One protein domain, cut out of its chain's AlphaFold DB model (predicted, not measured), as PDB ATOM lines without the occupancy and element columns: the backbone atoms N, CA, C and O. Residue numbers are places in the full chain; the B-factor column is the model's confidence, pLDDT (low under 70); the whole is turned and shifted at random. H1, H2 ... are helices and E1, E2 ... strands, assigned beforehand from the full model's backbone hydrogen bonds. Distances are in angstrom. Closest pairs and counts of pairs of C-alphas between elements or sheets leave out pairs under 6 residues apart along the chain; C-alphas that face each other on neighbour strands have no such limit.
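AT A GLANCE: This is residues 183 to 330 of the 330 residues of an uncharacterized protein of Candidatus Altiarchaeales archaeon WOR_SM1_86-2 (UniProt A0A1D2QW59). Two twisted sheets lie face to face as a sandwich, four strands E4, E3, E6, E7 against three strands E1, E2, E5, the strands crossed at 30 degrees. H3 packs across one end, meeting E1 of the one sheet and E6 of the other, with H2 farther out beyond it, and H1 packs on the four-stranded sheet near E3. The printed part has 148 residues, with three named helices and seven named strands in the order E1 E2 E3 H1 E4 E5 H2 E6 E7 H3; both sheets are antiparallel, and the class is mixed, helices and strands. It is compact, with a radius of gyration of the C-alphas of 15.8 A and spans of 47 by 34 by 28 A.

HOW THE PARTS SIT: Start with the larger sheet, which runs E4 (residues 255 to 258), E3 (214 to 221), E6 (296 to 305), E7 (312 to 319). Look for N 257 and O 215 at 2.9 A between E4 and E3, N 216 and O 303 at 2.8 A between E3 and E6, and N 300 and O 316 at 2.9 A in the hairpin E6 and E7. The other sheet runs E1 (183 to 190), E2 (196 to 204), E5 (270 to 277). Find N 185 and O 201 at 3.0 A in the hairpin E1 and E2, and N 198 and O 276 at 2.8 A between E2 and E5. E5 bends by 51 degrees at residue 273. Across the sandwich, E1 and E7 are near each other. H1 (247 to 253) is on the larger sheet at a height over the sheet of 7.1 A; its closest C-alphas to E3 are those of Val 253 and Lys 218, 6.4 A. H3 (320 to 328) only grazes both sheets; its closest C-alphas to E1 are those of Tyr 326 and Leu 188, 6.9 A. H2 (285 to 290) and H3 only just touch, with 3 pairs of C-alphas within 8 A, the closest those of Leu 288 and Val 320, 6.9 A. In H1, H2 and H3 every O i to N i+4 pair is within hydrogen-bond range.

IN THESE COORDINATES: Find C-alpha 296 at (277.617, 357.446, 577.029); from there E6 runs 26.3 A to C-alpha 305. E2 measures 26.0 A, E1 24.0 A, E7 22.7 A, E3 22.6 A and E5 20.6 A; E4 is 10.1 A, H1 10.2 A and H2 8.8 A. E1 begins at C-alpha 183 (281.987, 340.562, 589.570), and H3, 12.6 A, ends at C-alpha 328 (260.843, 349.185, 576.005).

THE WHOLE: The two C-alphas farthest apart, those of Ala 261 and Ser 290, are 47.9 A apart. The printed part has no cut. The links E3 to H1 and E4 to E5 are long; in the first, residues 226 to 227 pair antiparallel with residues 276 to 277 of E5. Look for pLDDT under 70 at residue 236 and residues 327 to 330, against a mean of 85.2 for the printed part.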
ATOM      1  N   THR A 183     282.311 339.753 590.743       92.56
ATOM      2  CA  THR A 183     281.987 340.562 589.570       92.56
ATOM      3  C   THR A 183     280.922 341.580 589.945       92.56
ATOM      4  O   THR A 183     280.188 341.410 590.920       92.56
ATOM      5  N   ILE A 184     280.869 342.688 589.216       93.69
ATOM      6  CA  ILE A 184     279.843 343.707 589.420       93.69
ATOM      7  C   ILE A 184     278.635 343.390 588.538       93.69
ATOM      8  O   ILE A 184     278.789 342.935 587.404       93.69
ATOM      9  N   PHE A 185     277.439 343.671 589.035       93.62
ATOM     10  CA  PHE A 185     276.234 343.708 588.217       93.62
ATOM     11  C   PHE A 185     275.501 345.023 588.449       93.62
ATOM     12  O   PHE A 185     275.674 345.681 589.479       93.62
ATOM     13  N   TYR A 186     274.678 345.407 587.484       92.81
ATOM     14  CA  TYR A 186     273.821 346.570 587.606       92.81
ATOM     15  C   TYR A 186     272.460 346.298 586.975       92.81
ATOM     16  O   TYR A 186     272.337 345.486 586.057       92.81
ATOM     17  N   SER A 187     271.438 346.986 587.470       90.69
ATOM     18  CA  SER A 187     270.101 346.982 586.893       90.69
ATOM     19  C   SER A 187     269.564 348.404 586.802       90.69
ATOM     20  O   SER A 187     269.830 349.257 587.653       90.69
ATOM     21  N   LEU A 188     268.824 348.666 585.729       88.69
ATOM     22  CA  LEU A 188     268.152 349.934 585.492       88.69
ATOM     23  C   LEU A 188     266.650 349.725 585.644       88.69
ATOM     24  O   LEU A 188     266.086 348.778 585.098       88.69
ATOM     25  N   SER A 189     265.995 350.630 586.358       85.62
ATOM     26  CA  SER A 189     264.537 350.692 586.419       85.62
ATOM     27  C   SER A 189     264.071 352.137 586.394       85.62
ATOM     28  O   SER A 189     264.780 353.037 586.835       85.62
ATOM     29  N   ILE A 190     262.880 352.369 585.853       82.12
ATOM     30  CA  ILE A 190     262.234 353.678 585.878       82.12
ATOM     31  C   ILE A 190     260.918 353.529 586.625       82.12
ATOM     32  O   ILE A 190     260.106 352.651 586.320       82.12
ATOM     33  N   ASP A 191     260.723 354.353 587.647       78.19
ATOM     34  CA  ASP A 191     259.483 354.324 588.414       78.19
ATOM     35  C   ASP A 191     258.348 355.085 587.716       78.19
ATOM     36  O   ASP A 191     258.524 355.687 586.657       78.19
ATOM     37  N   ASN A 192     257.145 355.031 588.291       77.94
ATOM     38  CA  ASN A 192     255.960 355.671 587.710       77.94
ATOM     39  C   ASN A 192     256.108 357.197 587.580       77.94
ATOM     40  O   ASN A 192     255.426 357.811 586.766       77.94
ATOM     41  N   ASN A 193     257.025 357.800 588.339       78.75
ATOM     42  CA  ASN A 193     257.311 359.230 588.295       78.75
ATOM     43  C   ASN A 193     258.406 359.581 587.277       78.75
ATOM     44  O   ASN A 193     258.845 360.731 587.246       78.75
ATOM     45  N   GLN A 194     258.821 358.618 586.444       79.75
ATOM     46  CA  GLN A 194     259.897 358.744 585.458       79.75
ATOM     47  C   GLN A 194     261.269 359.039 586.083       79.75
ATOM     48  O   GLN A 194     262.139 359.632 585.441       79.75
ATOM     49  N   TRP A 195     261.490 358.619 587.331       84.06
ATOM     50  CA  TRP A 195     262.815 358.677 587.937       84.06
ATOM     51  C   TRP A 195     263.602 357.420 587.595       84.06
ATOM     52  O   TRP A 195     263.140 356.299 587.827       84.06
ATOM     53  N   LEU A 196     264.807 357.618 587.064       86.31
ATOM     54  CA  LEU A 196     265.744 356.536 586.805       86.31
ATOM     55  C   LEU A 196     266.336 356.054 588.115       86.31
ATOM     56  O   LEU A 196     266.781 356.861 588.928       86.31
ATOM     57  N   ARG A 197     266.370 354.739 588.286       88.50
ATOM     58  CA  ARG A 197     267.035 354.049 589.380       88.50
ATOM     59  C   ARG A 197     268.067 353.100 588.795       88.50
ATOM     60  O   ARG A 197     267.724 352.193 588.039       88.50
ATOM     61  N   LEU A 198     269.318 353.315 589.167       90.56
ATOM     62  CA  LEU A 198     270.443 352.439 588.882       90.56
ATOM     63  C   LEU A 198     270.794 351.693 590.167       90.56
ATOM     64  O   LEU A 198     271.331 352.292 591.098       90.56
ATOM     65  N   THR A 199     270.492 350.402 590.221       91.38
ATOM     66  CA  THR A 199     270.939 349.530 591.311       91.38
ATOM     67  C   THR A 199     272.255 348.880 590.901       91.38
ATOM     68  O   THR A 199     272.378 348.373 589.789       91.38
ATOM     69  N   ILE A 200     273.244 348.898 591.790       93.31
ATOM     70  CA  ILE A 200     274.561 348.289 591.593       93.31
ATOM     71  C   ILE A 200     274.789 347.277 592.710       93.31
ATOM     72  O   ILE A 200     274.510 347.548 593.883       93.31
ATOM     73  N   GLY A 201     275.323 346.115 592.351       94.00
ATOM     74  CA  GLY A 201     275.619 345.053 593.295       94.00
ATOM     75  C   GLY A 201     276.843 344.229 592.924       94.00
ATOM     76  O   GLY A 201     277.491 344.439 591.899       94.00
ATOM     77  N   ILE A 202     277.158 343.282 593.799       94.75
ATOM     78  CA  ILE A 202     278.293 342.371 593.687       94.75
ATOM     79  C   ILE A 202     277.760 340.950 593.527       94.75
ATOM     80  O   ILE A 202     276.958 340.493 594.337       94.75
ATOM     81  N   THR A 203     278.241 340.226 592.526       94.56
ATOM     82  CA  THR A 203     277.977 338.799 592.336       94.56
ATOM     83  C   THR A 203     279.225 338.005 592.673       94.56
ATOM     84  O   THR A 203     280.324 338.348 592.243       94.56
ATOM     85  N   ASN A 204     279.070 336.922 593.430       92.81
ATOM     86  CA  ASN A 204     280.136 335.951 593.624       92.81
ATOM     87  C   ASN A 204     279.968 334.789 592.639       92.81
ATOM     88  O   ASN A 204     279.250 333.833 592.898       92.81
ATOM     89  N   GLU A 205     280.673 334.845 591.515       89.56
ATOM     90  CA  GLU A 205     280.759 333.746 590.542       89.56
ATOM     91  C   GLU A 205     281.710 332.625 591.000       89.56
ATOM     92  O   GLU A 205     281.884 331.611 590.321       89.56
ATOM     93  N   GLY A 206     282.394 332.825 592.127       83.81
ATOM     94  CA  GLY A 206     283.341 331.877 592.690       83.81
ATOM     95  C   GLY A 206     282.660 330.747 593.455       83.81
ATOM     96  O   GLY A 206     281.497 330.819 593.837       83.81
ATOM     97  N   LYS A 207     283.437 329.698 593.738       79.44
ATOM     98  CA  LYS A 207     283.001 328.540 594.539       79.44
ATOM     99  C   LYS A 207     283.167 328.740 596.049       79.44
ATOM    100  O   LYS A 207     282.784 327.869 596.822       79.44
ATOM    101  N   TYR A 208     283.759 329.858 596.464       85.12
ATOM    102  CA  TYR A 208     284.144 330.123 597.849       85.12
ATOM    103  C   TYR A 208     283.449 331.363 598.390       85.12
ATOM    104  O   TYR A 208     283.132 332.278 597.635       85.12
ATOM    105  N   LEU A 209     283.230 331.382 599.701       88.19
ATOM    106  CA  LEU A 209     282.585 332.476 600.419       88.19
ATOM    107  C   LEU A 209     283.397 333.774 600.303       88.19
ATOM    108  O   LEU A 209     284.599 333.774 600.566       88.19
ATOM    109  N   ALA A 210     282.738 334.883 599.974       90.00
ATOM    110  CA  ALA A 210     283.354 336.199 600.040       90.00
ATOM    111  C   ALA A 210     283.142 336.823 601.417       90.00
ATOM    112  O   ALA A 210     282.002 337.080 601.796       90.00
ATOM    113  N   LYS A 211     284.233 337.074 602.145       90.19
ATOM    114  CA  LYS A 211     284.219 337.734 603.457       90.19
ATOM    115  C   LYS A 211     284.651 339.191 603.338       90.19
ATOM    116  O   LYS A 211     285.539 339.500 602.538       90.19
ATOM    117  N   TYR A 212     284.031 340.052 604.144       91.44
ATOM    118  CA  TYR A 212     284.264 341.499 604.162       91.44
ATOM    119  C   TYR A 212     284.207 342.133 602.755       91.44
ATOM    120  O   TYR A 212     285.163 342.793 602.336       91.44
ATOM    121  N   PRO A 213     283.137 341.882 601.971       93.25
ATOM    122  CA  PRO A 213     283.014 342.452 600.639       93.25
ATOM    123  C   PRO A 213     282.941 343.977 600.732       93.25
ATOM    124  O   PRO A 213     282.276 344.547 601.598       93.25
ATOM    125  N   CYS A 214     283.626 344.648 599.821       93.44
ATOM    126  CA  CYS A 214     283.671 346.095 599.765       93.44
ATOM    127  C   CYS A 214     283.695 346.544 598.305       93.44
ATOM    128  O   CYS A 214     284.311 345.909 597.449       93.44
ATOM    129  N   ILE A 215     282.984 347.627 598.018       94.31
ATOM    130  CA  ILE A 215     282.877 348.202 596.685       94.31
ATOM    131  C   ILE A 215     283.028 349.714 596.763       94.31
ATOM    132  O   ILE A 215     282.376 350.399 597.556       94.31
ATOM    133  N   ARG A 216     283.905 350.237 595.915       94.38
ATOM    134  CA  ARG A 216     284.036 351.662 595.638       94.38
ATOM    135  C   ARG A 216     283.367 351.964 594.311       94.38
ATOM    136  O   ARG A 216     283.589 351.230 593.356       94.38
ATOM    137  N   ILE A 217     282.569 353.027 594.252       93.31
ATOM    138  CA  ILE A 217     281.860 353.441 593.038       93.31
ATOM    139  C   ILE A 217     282.040 354.936 592.835       93.31
ATOM    140  O   ILE A 217     281.673 355.749 593.689       93.31
ATOM    141  N   LYS A 218     282.551 355.295 591.662       92.31
ATOM    142  CA  LYS A 218     282.646 356.673 591.195       92.31
ATOM    143  C   LYS A 218     281.798 356.822 589.944       92.31
ATOM    144  O   LYS A 218     282.125 356.266 588.901       92.31
ATOM    145  N   ILE A 219     280.706 357.566 590.063       89.25
ATOM    146  CA  ILE A 219     279.731 357.751 588.990       89.25
ATOM    147  C   ILE A 219     279.915 359.105 588.303       89.25
ATOM    148  O   ILE A 219     280.206 360.116 588.942       89.25
ATOM    149  N   ARG A 220     279.738 359.107 586.985       85.44
ATOM    150  CA  ARG A 220     279.602 360.274 586.117       85.44
ATOM    151  C   ARG A 220     278.411 360.017 585.207       85.44
ATOM    152  O   ARG A 220     278.303 358.948 584.619       85.44
ATOM    153  N   SER A 221     277.507 360.970 585.085       81.56
ATOM    154  CA  SER A 221     276.350 360.821 584.209       81.56
ATOM    155  C   SER A 221     276.032 362.142 583.532       81.56
ATOM    156  O   SER A 221     276.401 363.202 584.032       81.56
ATOM    157  N   LEU A 222     275.376 362.050 582.374       76.62
ATOM    158  CA  LEU A 222     274.817 363.198 581.667       76.62
ATOM    159  C   LEU A 222     273.598 363.801 582.379       76.62
ATOM    160  O   LEU A 222     273.224 364.929 582.071       76.62
ATOM    161  N   ILE A 223     272.978 363.062 583.304       75.94
ATOM    162  CA  ILE A 223     271.928 363.565 584.190       75.94
ATOM    163  C   ILE A 223     272.443 363.577 585.628       75.94
ATOM    164  O   ILE A 223     273.278 362.753 586.004       75.94
ATOM    165  N   ASP A 224     271.935 364.492 586.451       79.69
ATOM    166  CA  ASP A 224     272.226 364.445 587.879       79.69
ATOM    167  C   ASP A 224     271.604 363.182 588.480       79.69
ATOM    168  O   ASP A 224     270.384 363.001 588.484       79.69
ATOM    169  N   ILE A 225     272.463 362.292 588.976       84.50
ATOM    170  CA  ILE A 225     272.059 361.096 589.703       84.50
ATOM    171  C   ILE A 225     272.652 361.166 591.102       84.50
ATOM    172  O   ILE A 225     273.856 361.355 591.286       84.50
ATOM    173  N   TYR A 226     271.792 360.973 592.093       86.00
ATOM    174  CA  TYR A 226     272.134 361.051 593.501       86.00
ATOM    175  C   TYR A 226     272.074 359.672 594.134       86.00
ATOM    176  O   TYR A 226     271.312 358.800 593.722       86.00
ATOM    177  N   LEU A 227     272.892 359.467 595.155       86.88
ATOM    178  CA  LEU A 227     272.815 358.273 595.977       86.88
ATOM    179  C   LEU A 227     271.463 358.240 596.713       86.88
ATOM    180  O   LEU A 227     271.084 359.229 597.330       86.88
ATOM    181  N   SER A 228     270.750 357.114 596.657       84.62
ATOM    182  CA  SER A 228     269.509 356.916 597.413       84.62
ATOM    183  C   SER A 228     269.797 356.884 598.910       84.62
ATOM    184  O   SER A 228     270.576 356.047 599.364       84.62
ATOM    185  N   ASP A 229     269.113 357.725 599.688       78.81
ATOM    186  CA  ASP A 229     269.156 357.672 601.157       78.81
ATOM    187  C   ASP A 229     268.377 356.473 601.730       78.81
ATOM    188  O   ASP A 229     268.569 356.094 602.882       78.81
ATOM    189  N   TYR A 230     267.527 355.840 600.916       76.44
ATOM    190  CA  TYR A 230     266.643 354.745 601.325       76.44
ATOM    191  C   TYR A 230     267.220 353.353 601.040       76.44
ATOM    192  O   TYR A 230     266.514 352.358 601.202       76.44
ATOM    193  N   GLY A 231     268.484 353.264 600.619       76.38
ATOM    194  CA  GLY A 231     269.109 351.991 600.266       76.38
ATOM    195  C   GLY A 231     268.456 351.328 599.054       76.38
ATOM    196  O   GLY A 231     267.800 351.988 598.243       76.38
ATOM    197  N   VAL A 232     268.673 350.018 598.914       78.12
ATOM    198  CA  VAL A 232     268.105 349.222 597.812       78.12
ATOM    199  C   VAL A 232     266.683 348.745 598.132       78.12
ATOM    200  O   VAL A 232     265.840 348.675 597.242       78.12
ATOM    201  N   ASP A 233     266.390 348.481 599.409       75.62
ATOM    202  CA  ASP A 233     265.094 347.972 599.876       75.62
ATOM    203  C   ASP A 233     264.036 349.069 600.108       75.62
ATOM    204  O   ASP A 233     262.880 348.772 600.416       75.62
ATOM    205  N   GLY A 234     264.421 350.342 599.969       70.00
ATOM    206  CA  GLY A 234     263.548 351.490 600.201       70.00
ATOM    207  C   GLY A 234     263.276 351.783 601.680       70.00
ATOM    208  O   GLY A 234     262.420 352.614 601.977       70.00
ATOM    209  N   ARG A 235     263.973 351.115 602.610       74.25
ATOM    210  CA  ARG A 235     263.781 351.240 604.066       74.25
ATOM    211  C   ARG A 235     264.996 351.825 604.785       74.25
ATOM    212  O   ARG A 235     265.016 351.863 606.011       74.25
ATOM    213  N   GLY A 236     265.993 352.291 604.036       67.94
ATOM    214  CA  GLY A 236     267.232 352.839 604.588       67.94
ATOM    215  C   GLY A 236     268.247 351.770 604.992       67.94
ATOM    216  O   GLY A 236     269.260 352.112 605.602       67.94
ATOM    217  N   ASN A 237     268.018 350.498 604.644       73.12
ATOM    218  CA  ASN A 237     269.000 349.450 604.885       73.12
ATOM    219  C   ASN A 237     269.948 349.345 603.690       73.12
ATOM    220  O   ASN A 237     269.538 349.176 602.540       73.12
ATOM    221  N   PHE A 238     271.240 349.407 603.984       77.25
ATOM    222  CA  PHE A 238     272.293 349.153 603.013       77.25
ATOM    223  C   PHE A 238     272.939 347.818 603.364       77.25
ATOM    224  O   PHE A 238     273.549 347.724 604.432       77.25
ATOM    225  N   PRO A 239     272.849 346.795 602.495       83.81
ATOM    226  CA  PRO A 239     273.481 345.507 602.764       83.81
ATOM    227  C   PRO A 239     274.996 345.618 602.978       83.81
ATOM    228  O   PRO A 239     275.567 344.841 603.735       83.81
ATOM    229  N   LEU A 240     275.633 346.626 602.369       89.12
ATOM    230  CA  LEU A 240     276.953 347.111 602.767       89.12
ATOM    231  C   LEU A 240     276.841 348.570 603.224       89.12
ATOM    232  O   LEU A 240     276.485 349.424 602.406       89.12
ATOM    233  N   PRO A 241     277.161 348.900 604.485       87.50
ATOM    234  CA  PRO A 241     277.065 350.269 604.960       87.50
ATOM    235  C   PRO A 241     278.036 351.195 604.218       87.50
ATOM    236  O   PRO A 241     279.188 350.858 603.930       87.50
ATOM    237  N   ARG A 242     277.562 352.414 603.939       89.00
ATOM    238  CA  ARG A 242     278.388 353.498 603.401       89.00
ATOM    239  C   ARG A 242     279.369 353.978 604.468       89.00
ATOM    240  O   ARG A 242     278.953 354.414 605.542       89.00
ATOM    241  N   LEU A 243     280.659 353.995 604.148       89.12
ATOM    242  CA  LEU A 243     281.668 354.566 605.035       89.12
ATOM    243  C   LEU A 243     281.621 356.099 605.017       89.12
ATOM    244  O   LEU A 243     281.423 356.731 603.979       89.12
ATOM    245  N   LYS A 244     281.818 356.717 606.188       86.88
ATOM    246  CA  LYS A 244     281.872 358.179 606.318       86.88
ATOM    247  C   LYS A 244     283.117 358.710 605.601       86.88
ATOM    248  O   LYS A 244     284.244 358.407 605.988       86.88
ATOM    249  N   GLN A 245     282.913 359.518 604.566       88.62
ATOM    250  CA  GLN A 245     283.963 360.175 603.783       88.62
ATOM    251  C   GLN A 245     283.655 361.674 603.678       88.62
ATOM    252  O   GLN A 245     282.491 362.069 603.683       88.62
ATOM    253  N   SER A 246     284.687 362.518 603.574       88.81
ATOM    254  CA  SER A 246     284.498 363.941 603.276       88.81
ATOM    255  C   SER A 246     283.997 364.134 601.842       88.81
ATOM    256  O   SER A 246     284.320 363.341 600.955       88.81
ATOM    257  N   SER A 247     283.276 365.227 601.588       85.00
ATOM    258  CA  SER A 247     282.756 365.546 600.250       85.00
ATOM    259  C   SER A 247     283.861 365.641 599.191       85.00
ATOM    260  O   SER A 247     283.668 365.190 598.065       85.00
ATOM    261  N   SER A 248     285.048 366.148 599.558       86.38
ATOM    262  CA  SER A 248     286.225 366.162 598.675       86.38
ATOM    263  C   SER A 248     286.662 364.752 598.273       86.38
ATOM    264  O   SER A 248     286.766 364.454 597.087       86.38
ATOM    265  N   LYS A 249     286.805 363.841 599.246       85.75
ATOM    266  CA  LYS A 249     287.183 362.444 598.990       85.75
ATOM    267  C   LYS A 249     286.150 361.726 598.126       85.75
ATOM    268  O   LYS A 249     286.534 360.975 597.239       85.75
ATOM    269  N   ILE A 250     284.857 361.958 598.353       86.19
ATOM    270  CA  ILE A 250     283.799 361.365 597.521       86.19
ATOM    271  C   ILE A 250     283.923 361.845 596.070       86.19
ATOM    272  O   ILE A 250     283.793 361.040 595.152       86.19
ATOM    273  N   ARG A 251     284.235 363.126 595.838       83.06
ATOM    274  CA  ARG A 251     284.432 363.662 594.483       83.06
ATOM    275  C   ARG A 251     285.644 363.044 593.780       83.06
ATOM    276  O   ARG A 251     285.585 362.749 592.584       83.06
ATOM    277  N   ASP A 252     286.726 362.834 594.523       85.50
ATOM    278  CA  ASP A 252     287.998 362.383 593.962       85.50
ATOM    279  C   ASP A 252     288.016 360.869 593.708       85.50
ATOM    280  O   ASP A 252     288.386 360.434 592.614       85.50
ATOM    281  N   VAL A 253     287.565 360.066 594.681       87.06
ATOM    282  CA  VAL A 253     287.660 358.594 594.647       87.06
ATOM    283  C   VAL A 253     286.309 357.870 594.651       87.06
ATOM    284  O   VAL A 253     286.275 356.653 594.518       87.06
ATOM    285  N   GLY A 254     285.185 358.571 594.784       90.19
ATOM    286  CA  GLY A 254     283.857 357.956 594.826       90.19
ATOM    287  C   GLY A 254     283.426 357.455 596.209       90.19
ATOM    288  O   GLY A 254     284.149 357.555 597.211       90.19
ATOM    289  N   TYR A 255     282.211 356.913 596.247       91.50
ATOM    290  CA  TYR A 255     281.575 356.353 597.438       91.50
ATOM    291  C   TYR A 255     282.143 354.974 597.763       91.50
ATOM    292  O   TYR A 255     282.314 354.153 596.865       91.50
ATOM    293  N   LEU A 256     282.403 354.710 599.042       93.06
ATOM    294  CA  LEU A 256     282.874 353.424 599.542       93.06
ATOM    295  C   LEU A 256     281.804 352.750 600.405       93.06
ATOM    296  O   LEU A 256     281.351 353.319 601.401       93.06
ATOM    297  N   PHE A 257     281.462 351.518 600.047       92.88
ATOM    298  CA  PHE A 257     280.558 350.649 600.793       92.88
ATOM    299  C   PHE A 257     281.333 349.421 601.249       92.88
ATOM    300  O   PHE A 257     281.957 348.756 600.424       92.88
ATOM    301  N   ALA A 258     281.323 349.126 602.546       92.25
ATOM    302  CA  ALA A 258     282.127 348.047 603.112       92.25
ATOM    303  C   ALA A 258     281.303 347.224 604.097       92.25
ATOM    304  O   ALA A 258     280.720 347.781 605.022       92.25
ATOM    305  N   GLY A 259     281.269 345.909 603.896       86.25
ATOM    306  CA  GLY A 259     280.621 344.971 604.807       86.25
ATOM    307  C   GLY A 259     281.380 344.844 606.123       86.25
ATOM    308  O   GLY A 259     282.610 344.924 606.152       86.25
ATOM    309  N   ASP A 260     280.639 344.635 607.206       83.75
ATOM    310  CA  ASP A 260     281.205 344.281 608.504       83.75
ATOM    311  C   ASP A 260     281.474 342.763 608.598       83.75
ATOM    312  O   ASP A 260     281.449 342.041 607.598       83.75
ATOM    313  N   ALA A 261     281.751 342.261 609.803       82.38
ATOM    314  CA  ALA A 261     282.024 340.842 610.030       82.38
ATOM    315  C   ALA A 261     280.843 339.899 609.773       82.38
ATOM    316  O   ALA A 261     281.059 338.696 609.629       82.38
ATOM    317  N   ASN A 262     279.624 340.425 609.682       84.44
ATOM    318  CA  ASN A 262     278.422 339.632 609.467       84.44
ATOM    319  C   ASN A 262     278.027 339.563 607.990       84.44
ATOM    320  O   ASN A 262     277.179 338.748 607.626       84.44
ATOM    321  N   VAL A 263     278.632 340.389 607.128       87.06
ATOM    322  CA  VAL A 263     278.293 340.406 605.706       87.06
ATOM    323  C   VAL A 263     279.222 339.502 604.907       87.06
ATOM    324  O   VAL A 263     280.439 339.697 604.838       87.06
ATOM    325  N   VAL A 264     278.614 338.523 604.244       91.19
ATOM    326  CA  VAL A 264     279.287 337.589 603.345       91.19
ATOM    327  C   VAL A 264     278.481 337.397 602.064       91.19
ATOM    328  O   VAL A 264     277.257 337.497 602.074       91.19
ATOM    329  N   ILE A 265     279.160 337.092 600.957       91.19
ATOM    330  CA  ILE A 265     278.502 336.715 599.695       91.19
ATOM    331  C   ILE A 265     278.811 335.248 599.424       91.19
ATOM    332  O   ILE A 265     279.952 334.878 599.125       91.19
ATOM    333  N   HIS A 266     277.799 334.396 599.561       91.06
ATOM    334  CA  HIS A 266     277.923 332.968 599.280       91.06
ATOM    335  C   HIS A 266     278.201 332.702 597.791       91.06
ATOM    336  O   HIS A 266     277.942 333.565 596.948       91.06
ATOM    337  N   PRO A 267     278.746 331.522 597.452       89.56
ATOM    338  CA  PRO A 267     278.933 331.108 596.066       89.56
ATOM    339  C   PRO A 267     277.648 331.234 595.245       89.56
ATOM    340  O   PRO A 267     276.584 330.819 595.699       89.56
ATOM    341  N   LEU A 268     277.768 331.769 594.030       87.75
ATOM    342  CA  LEU A 268     276.681 331.956 593.061       87.75
ATOM    343  C   LEU A 268     275.537 332.863 593.542       87.75
ATOM    344  O   LEU A 268     274.455 332.843 592.961       87.75
ATOM    345  N   MET A 269     275.770 333.667 594.582       92.31
ATOM    346  CA  MET A 269     274.813 334.663 595.056       92.31
ATOM    347  C   MET A 269     275.206 336.075 594.623       92.31
ATOM    348  O   MET A 269     276.385 336.406 594.457       92.31
ATOM    349  N   SER A 270     274.183 336.911 594.492       93.00
ATOM    350  CA  SER A 270     274.291 338.333 594.197       93.00
ATOM    351  C   SER A 270     273.810 339.138 595.396       93.00
ATOM    352  O   SER A 270     272.788 338.819 596.000       93.00
ATOM    353  N   LEU A 271     274.558 340.180 595.734       92.44
ATOM    354  CA  LEU A 271     274.232 341.145 596.768       92.44
ATOM    355  C   LEU A 271     274.028 342.503 596.108       92.44
ATOM    356  O   LEU A 271     274.977 343.087 595.584       92.44
ATOM    357  N   GLU A 272     272.806 343.022 596.133       92.38
ATOM    358  CA  GLU A 272     272.562 344.413 595.757       92.38
ATOM    359  C   GLU A 272     273.134 345.326 596.844       92.38
ATOM    360  O   GLU A 272     272.897 345.113 598.031       92.38
ATOM    361  N   VAL A 273     273.929 346.324 596.458       90.44
ATOM    362  CA  VAL A 273     274.677 347.140 597.425       90.44
ATOM    363  C   VAL A 273     274.097 348.535 597.542       90.44
ATOM    364  O   VAL A 273     273.910 349.047 598.645       90.44
ATOM    365  N   VAL A 274     273.846 349.173 596.402       90.69
ATOM    366  CA  VAL A 274     273.513 350.590 596.362       90.69
ATOM    367  C   VAL A 274     272.554 350.903 595.231       90.69
ATOM    368  O   VAL A 274     272.576 350.259 594.185       90.69
ATOM    369  N   GLN A 275     271.743 351.936 595.434       90.38
ATOM    370  CA  GLN A 275     270.890 352.504 594.408       90.38
ATOM    371  C   GLN A 275     271.199 353.989 594.211       90.38
ATOM    372  O   GLN A 275     271.316 354.748 595.172       90.38
ATOM    373  N   PHE A 276     271.298 354.399 592.954       89.62
ATOM    374  CA  PHE A 276     271.410 355.782 592.520       89.62
ATOM    375  C   PHE A 276     270.114 356.191 591.811       89.62
ATOM    376  O   PHE A 276     269.589 355.421 591.010       89.62
ATOM    377  N   ILE A 277     269.578 357.371 592.115       89.31
ATOM    378  CA  ILE A 277     268.283 357.849 591.624       89.31
ATOM    379  C   ILE A 277     268.442 359.232 590.991       89.31
ATOM    380  O   ILE A 277     269.119 360.091 591.549       89.31
ATOM    381  N   SER A 278     267.777 359.488 589.863       85.62
ATOM    382  CA  SER A 278     267.819 360.792 589.180       85.62
ATOM    383  C   SER A 278     267.009 361.908 589.863       85.62
ATOM    384  O   SER A 278     266.837 362.975 589.291       85.62
ATOM    385  N   ARG A 279     266.471 361.703 591.074       75.94
ATOM    386  CA  ARG A 279     265.599 362.678 591.760       75.94
ATOM    387  C   ARG A 279     266.339 363.987 592.069       75.94
ATOM    388  O   ARG A 279     267.426 363.908 592.622       75.94
ATOM    389  N   PRO A 280     265.733 365.168 591.841       70.62
ATOM    390  CA  PRO A 280     264.343 365.395 591.420       70.62
ATOM    391  C   PRO A 280     264.118 365.340 589.897       70.62
ATOM    392  O   PRO A 280     262.969 365.380 589.453       70.62
ATOM    393  N   ASN A 281     265.181 365.210 589.104       76.69
ATOM    394  CA  ASN A 281     265.152 365.269 587.647       76.69
ATOM    395  C   ASN A 281     264.507 364.012 587.036       76.69
ATOM    396  O   ASN A 281     264.961 362.873 587.204       76.69
ATOM    397  N   LYS A 282     263.409 364.215 586.309       78.94
ATOM    398  CA  LYS A 282     262.776 363.153 585.522       78.94
ATOM    399  C   LYS A 282     263.612 362.867 584.282       78.94
ATOM    400  O   LYS A 282     264.216 363.776 583.717       78.94
ATOM    401  N   VAL A 283     263.616 361.613 583.844       78.19
ATOM    402  CA  VAL A 283     264.178 361.278 582.537       78.19
ATOM    403  C   VAL A 283     263.203 361.730 581.465       78.19
ATOM    404  O   VAL A 283     262.110 361.183 581.338       78.19
ATOM    405  N   ASP A 284     263.621 362.713 580.677       78.56
ATOM    406  CA  ASP A 284     262.913 363.099 579.466       78.56
ATOM    407  C   ASP A 284     263.175 362.055 578.368       78.56
ATOM    408  O   ASP A 284     264.250 361.994 577.766       78.56
ATOM    409  N   ILE A 285     262.180 361.195 578.145       75.81
ATOM    410  CA  ILE A 285     262.244 360.094 577.180       75.81
ATOM    411  C   ILE A 285     262.333 360.625 575.740       75.81
ATOM    412  O   ILE A 285     262.949 359.974 574.894       75.81
ATOM    413  N   GLU A 286     261.736 361.779 575.438       76.25
ATOM    414  CA  GLU A 286     261.768 362.352 574.087       76.25
ATOM    415  C   GLU A 286     263.148 362.922 573.772       76.25
ATOM    416  O   GLU A 286     263.727 362.600 572.732       76.25
ATOM    417  N   ASN A 287     263.736 363.650 574.722       80.19
ATOM    418  CA  ASN A 287     265.124 364.094 574.627       80.19
ATOM    419  C   ASN A 287     266.084 362.897 574.509       80.19
ATOM    420  O   ASN A 287     266.959 362.879 573.644       80.19
ATOM    421  N   LEU A 288     265.868 361.834 575.290       79.19
ATOM    422  CA  LEU A 288     266.688 360.624 575.225       79.19
ATOM    423  C   LEU A 288     266.643 359.947 573.840       79.19
ATOM    424  O   LEU A 288     267.670 359.478 573.361       79.19
ATOM    425  N   LYS A 289     265.481 359.930 573.168       79.50
ATOM    426  CA  LYS A 289     265.336 359.408 571.794       79.50
ATOM    427  C   LYS A 289     266.025 360.276 570.738       79.50
ATOM    428  O   LYS A 289     266.375 359.756 569.683       79.50
ATOM    429  N   SER A 290     266.188 361.571 571.001       81.25
ATOM    430  CA  SER A 290     266.852 362.512 570.086       81.25
ATOM    431  C   SER A 290     268.384 362.414 570.115       81.25
ATOM    432  O   SER A 290     269.056 362.914 569.212       81.25
ATOM    433  N   ARG A 291     268.942 361.751 571.135       82.44
ATOM    434  CA  ARG A 291     270.384 361.583 571.331       82.44
ATOM    435  C   ARG A 291     270.959 360.412 570.526       82.44
ATOM    436  O   ARG A 291     270.247 359.442 570.251       82.44
ATOM    437  N   PRO A 292     272.260 360.441 570.180       85.81
ATOM    438  CA  PRO A 292     272.913 359.314 569.526       85.81
ATOM    439  C   PRO A 292     272.848 358.052 570.394       85.81
ATOM    440  O   PRO A 292     273.235 358.066 571.558       85.81
ATOM    441  N   PHE A 293     272.436 356.925 569.813       84.25
ATOM    442  CA  PHE A 293     272.283 355.653 570.535       84.25
ATOM    443  C   PHE A 293     273.548 355.181 571.267       84.25
ATOM    444  O   PHE A 293     273.446 354.561 572.324       84.25
ATOM    445  N   ASN A 294     274.724 355.485 570.715       85.75
ATOM    446  CA  ASN A 294     276.016 355.089 571.273       85.75
ATOM    447  C   ASN A 294     276.593 356.125 572.253       85.75
ATOM    448  O   ASN A 294     277.708 355.938 572.734       85.75
ATOM    449  N   GLU A 295     275.883 357.224 572.522       86.31
ATOM    450  CA  GLU A 295     276.325 358.225 573.492       86.31
ATOM    451  C   GLU A 295     276.375 357.604 574.901       86.31
ATOM    452  O   GLU A 295     275.459 356.881 575.313       86.31
ATOM    453  N   GLU A 296     277.461 357.865 575.634       85.00
ATOM    454  CA  GLU A 296     277.617 357.446 577.029       85.00
ATOM    455  C   GLU A 296     276.614 358.210 577.904       85.00
ATOM    456  O   GLU A 296     276.729 359.421 578.061       85.00
ATOM    457  N   TYR A 297     275.642 357.517 578.499       85.75
ATOM    458  CA  TYR A 297     274.606 358.142 579.324       85.75
ATOM    459  C   TYR A 297     274.951 358.108 580.819       85.75
ATOM    460  O   TYR A 297     274.835 359.110 581.537       85.75
ATOM    461  N   ILE A 298     275.418 356.952 581.296       89.25
ATOM    462  CA  ILE A 298     275.954 356.777 582.648       89.25
ATOM    463  C   ILE A 298     277.272 356.032 582.544       89.25
ATOM    464  O   ILE A 298     277.358 354.978 581.925       89.25
ATOM    465  N   LYS A 299     278.289 356.549 583.217       91.44
ATOM    466  CA  LYS A 299     279.589 355.920 583.361       91.44
ATOM    467  C   LYS A 299     279.899 355.760 584.832       91.44
ATOM    468  O   LYS A 299     279.821 356.725 585.590       91.44
ATOM    469  N   PHE A 300     280.293 354.570 585.255       92.00
ATOM    470  CA  PHE A 300     280.832 354.411 586.595       92.00
ATOM    471  C   PHE A 300     282.078 353.540 586.612       92.00
ATOM    472  O   PHE A 300     282.172 352.504 585.957       92.00
ATOM    473  N   GLU A 301     283.050 354.012 587.378       93.44
ATOM    474  CA  GLU A 301     284.269 353.297 587.717       93.44
ATOM    475  C   GLU A 301     284.014 352.562 589.030       93.44
ATOM    476  O   GLU A 301     283.401 353.118 589.953       93.44
ATOM    477  N   TYR A 302     284.468 351.317 589.113       94.12
ATOM    478  CA  TYR A 302     284.315 350.509 590.311       94.12
ATOM    479  C   TYR A 302     285.626 349.864 590.736       94.12
ATOM    480  O   TYR A 302     286.473 349.527 589.907       94.12
ATOM    481  N   GLU A 303     285.756 349.640 592.040       94.06
ATOM    482  CA  GLU A 303     286.800 348.807 592.630       94.06
ATOM    483  C   GLU A 303     286.164 347.862 593.652       94.06
ATOM    484  O   GLU A 303     285.472 348.303 594.570       94.06
ATOM    485  N   LEU A 304     286.388 346.562 593.487       93.19
ATOM    486  CA  LEU A 304     285.915 345.494 594.358       93.19
ATOM    487  C   LEU A 304     287.050 345.002 595.249       93.19
ATOM    488  O   LEU A 304     288.155 344.717 594.780       93.19
ATOM    489  N   PHE A 305     286.733 344.824 596.524       90.88
ATOM    490  CA  PHE A 305     287.631 344.331 597.553       90.88
ATOM    491  C   PHE A 305     286.941 343.222 598.350       90.88
ATOM    492  O   PHE A 305     285.727 343.232 598.546       90.88
ATOM    493  N   ALA A 306     287.729 342.260 598.817       88.88
ATOM    494  CA  ALA A 306     287.310 341.229 599.759       88.88
ATOM    495  C   ALA A 306     288.543 340.672 600.476       88.88
ATOM    496  O   ALA A 306     289.676 340.872 600.020       88.88
ATOM    497  N   GLU A 307     288.335 339.959 601.581       85.88
ATOM    498  CA  GLU A 307     289.425 339.346 602.340       85.88
ATOM    499  C   GLU A 307     290.339 338.501 601.443       85.88
ATOM    500  O   GLU A 307     289.872 337.632 600.706       85.88
ATOM    501  N   ARG A 308     291.658 338.735 601.524       75.00
ATOM    502  CA  ARG A 308     292.694 337.959 600.811       75.00
ATOM    503  C   ARG A 308     292.531 337.933 599.279       75.00
ATOM    504  O   ARG A 308     293.237 337.173 598.608       75.00
ATOM    505  N   CYS A 309     291.687 338.787 598.702       76.25
ATOM    506  CA  CYS A 309     291.532 338.961 597.259       76.25
ATOM    507  C   CYS A 309     292.404 340.100 596.733       76.25
ATOM    508  O   CYS A 309     292.616 341.105 597.407       76.25
ATOM    509  N   LYS A 310     292.899 339.954 595.497       78.69
ATOM    510  CA  LYS A 310     293.442 341.108 594.773       78.69
ATOM    511  C   LYS A 310     292.268 342.029 594.409       78.69
ATOM    512  O   LYS A 310     291.235 341.492 594.000       78.69
ATOM    513  N   PRO A 311     292.407 343.358 594.532       84.38
ATOM    514  CA  PRO A 311     291.374 344.280 594.083       84.38
ATOM    515  C   PRO A 311     291.056 344.066 592.602       84.38
ATOM    516  O   PRO A 311     291.968 343.883 591.793       84.38
ATOM    517  N   SER A 312     289.771 344.079 592.255       87.50
ATOM    518  CA  SER A 312     289.312 344.048 590.866       87.50
ATOM    519  C   SER A 312     288.685 345.392 590.537       87.50
ATOM    520  O   SER A 312     287.773 345.823 591.234       87.50
ATOM    521  N   SER A 313     289.179 346.062 589.503       91.50
ATOM    522  CA  SER A 313     288.651 347.347 589.059       91.50
ATOM    523  C   SER A 313     288.192 347.286 587.611       91.50
ATOM    524  O   SER A 313     288.648 346.454 586.824       91.50
ATOM    525  N   GLY A 314     287.267 348.170 587.263       92.06
ATOM    526  CA  GLY A 314     286.746 348.265 585.912       92.06
ATOM    527  C   GLY A 314     285.903 349.512 585.708       92.06
ATOM    528  O   GLY A 314     285.651 350.287 586.632       92.06
ATOM    529  N   VAL A 315     285.472 349.696 584.466       92.38
ATOM    530  CA  VAL A 315     284.633 350.817 584.050       92.38
ATOM    531  C   VAL A 315     283.431 350.253 583.316       92.38
ATOM    532  O   VAL A 315     283.589 349.420 582.424       92.38
ATOM    533  N   ILE A 316     282.240 350.695 583.704       92.12
ATOM    534  CA  ILE A 316     280.993 350.369 583.018       92.12
ATOM    535  C   ILE A 316     280.466 351.634 582.364       92.12
ATOM    536  O   ILE A 316     280.277 352.656 583.023       92.12
ATOM    537  N   ASN A 317     280.216 351.518 581.064       91.44
ATOM    538  CA  ASN A 317     279.602 352.541 580.242       91.44
ATOM    539  C   ASN A 317     278.211 352.051 579.848       91.44
ATOM    540  O   ASN A 317     278.096 351.073 579.116       91.44
ATOM    541  N   ILE A 318     277.184 352.730 580.344       88.62
ATOM    542  CA  ILE A 318     275.789 352.526 579.972       88.62
ATOM    543  C   ILE A 318     275.450 353.541 578.885       88.62
ATOM    544  O   ILE A 318     275.533 354.754 579.099       88.62
ATOM    545  N   THR A 319     275.060 353.042 577.722       89.06
ATOM    546  CA  THR A 319     274.711 353.854 576.551       89.06
ATOM    547  C   THR A 319     273.248 354.290 576.557       89.06
ATOM    548  O   THR A 319     272.391 353.661 577.181       89.06
ATOM    549  N   VAL A 320     272.932 355.345 575.800       85.06
ATOM    550  CA  VAL A 320     271.545 355.784 575.556       85.06
ATOM    551  C   VAL A 320     270.677 354.635 575.030       85.06
ATOM    552  O   VAL A 320     269.537 354.464 575.467       85.06
ATOM    553  N   LYS A 321     271.221 353.801 574.134       85.88
ATOM    554  CA  LYS A 321     270.540 352.611 573.613       85.88
ATOM    555  C   LYS A 321     270.118 351.648 574.718       85.88
ATOM    556  O   LYS A 321     268.963 351.236 574.734       85.88
ATOM    557  N   GLU A 322     271.022 351.299 575.630       83.25
ATOM    558  CA  GLU A 322     270.723 350.358 576.716       83.25
ATOM    559  C   GLU A 322     269.618 350.905 577.624       83.25
ATOM    560  O   GLU A 322     268.668 350.190 577.938       83.25
ATOM    561  N   VAL A 323     269.666 352.196 577.966       82.75
ATOM    562  CA  VAL A 323     268.604 352.846 578.753       82.75
ATOM    563  C   VAL A 323     267.253 352.775 578.026       82.75
ATOM    564  O   VAL A 323     266.236 352.441 578.639       82.75
ATOM    565  N   LEU A 324     267.233 353.026 576.712       81.00
ATOM    566  CA  LEU A 324     266.026 352.931 575.882       81.00
ATOM    567  C   LEU A 324     265.509 351.491 575.720       81.00
ATOM    568  O   LEU A 324     264.300 351.281 575.649       81.00
ATOM    569  N   GLU A 325     266.383 350.488 575.656       81.88
ATOM    570  CA  GLU A 325     265.985 349.076 575.593       81.88
ATOM    571  C   GLU A 325     265.345 348.606 576.902       81.88
ATOM    572  O   GLU A 325     264.322 347.917 576.871       81.88
ATOM    573  N   TYR A 326     265.880 349.030 578.051       72.62
ATOM    574  CA  TYR A 326     265.258 348.773 579.354       72.62
ATOM    575  C   TYR A 326     263.897 349.469 579.500       72.62
ATOM    576  O   TYR A 326     262.992 348.913 580.120       72.62
ATOM    577  N   LEU A 327     263.718 350.634 578.871       68.00
ATOM    578  CA  LEU A 327     262.440 351.348 578.802       68.00
ATOM    579  C   LEU A 327     261.369 350.627 577.968       68.00
ATOM    580  O   LEU A 327     260.188 350.739 578.283       68.00
ATOM    581  N   LYS A 328     261.762 349.898 576.914       61.69
ATOM    582  CA  LYS A 328     260.843 349.185 576.005       61.69
ATOM    583  C   LYS A 328     260.354 347.832 576.530       61.69
ATOM    584  O   LYS A 328     259.406 347.292 575.978       61.69
ATOM    585  N   LYS A 329     260.995 347.261 577.556       54.16
ATOM    586  CA  LYS A 329     260.601 345.975 578.177       54.16
ATOM    587  C   LYS A 329     259.419 346.099 579.159       54.16
ATOM    588  O   LYS A 329     259.219 345.201 579.975       54.16
ATOM    589  N   ARG A 330     258.667 347.201 579.101       46.59
ATOM    590  CA  ARG A 330     257.454 347.450 579.884       46.59
ATOM    591  C   ARG A 330     256.217 347.430 579.008       46.59
ATOM    592  O   ARG A 330     256.312 347.952 577.876       46.59
TER     593      ARG A 330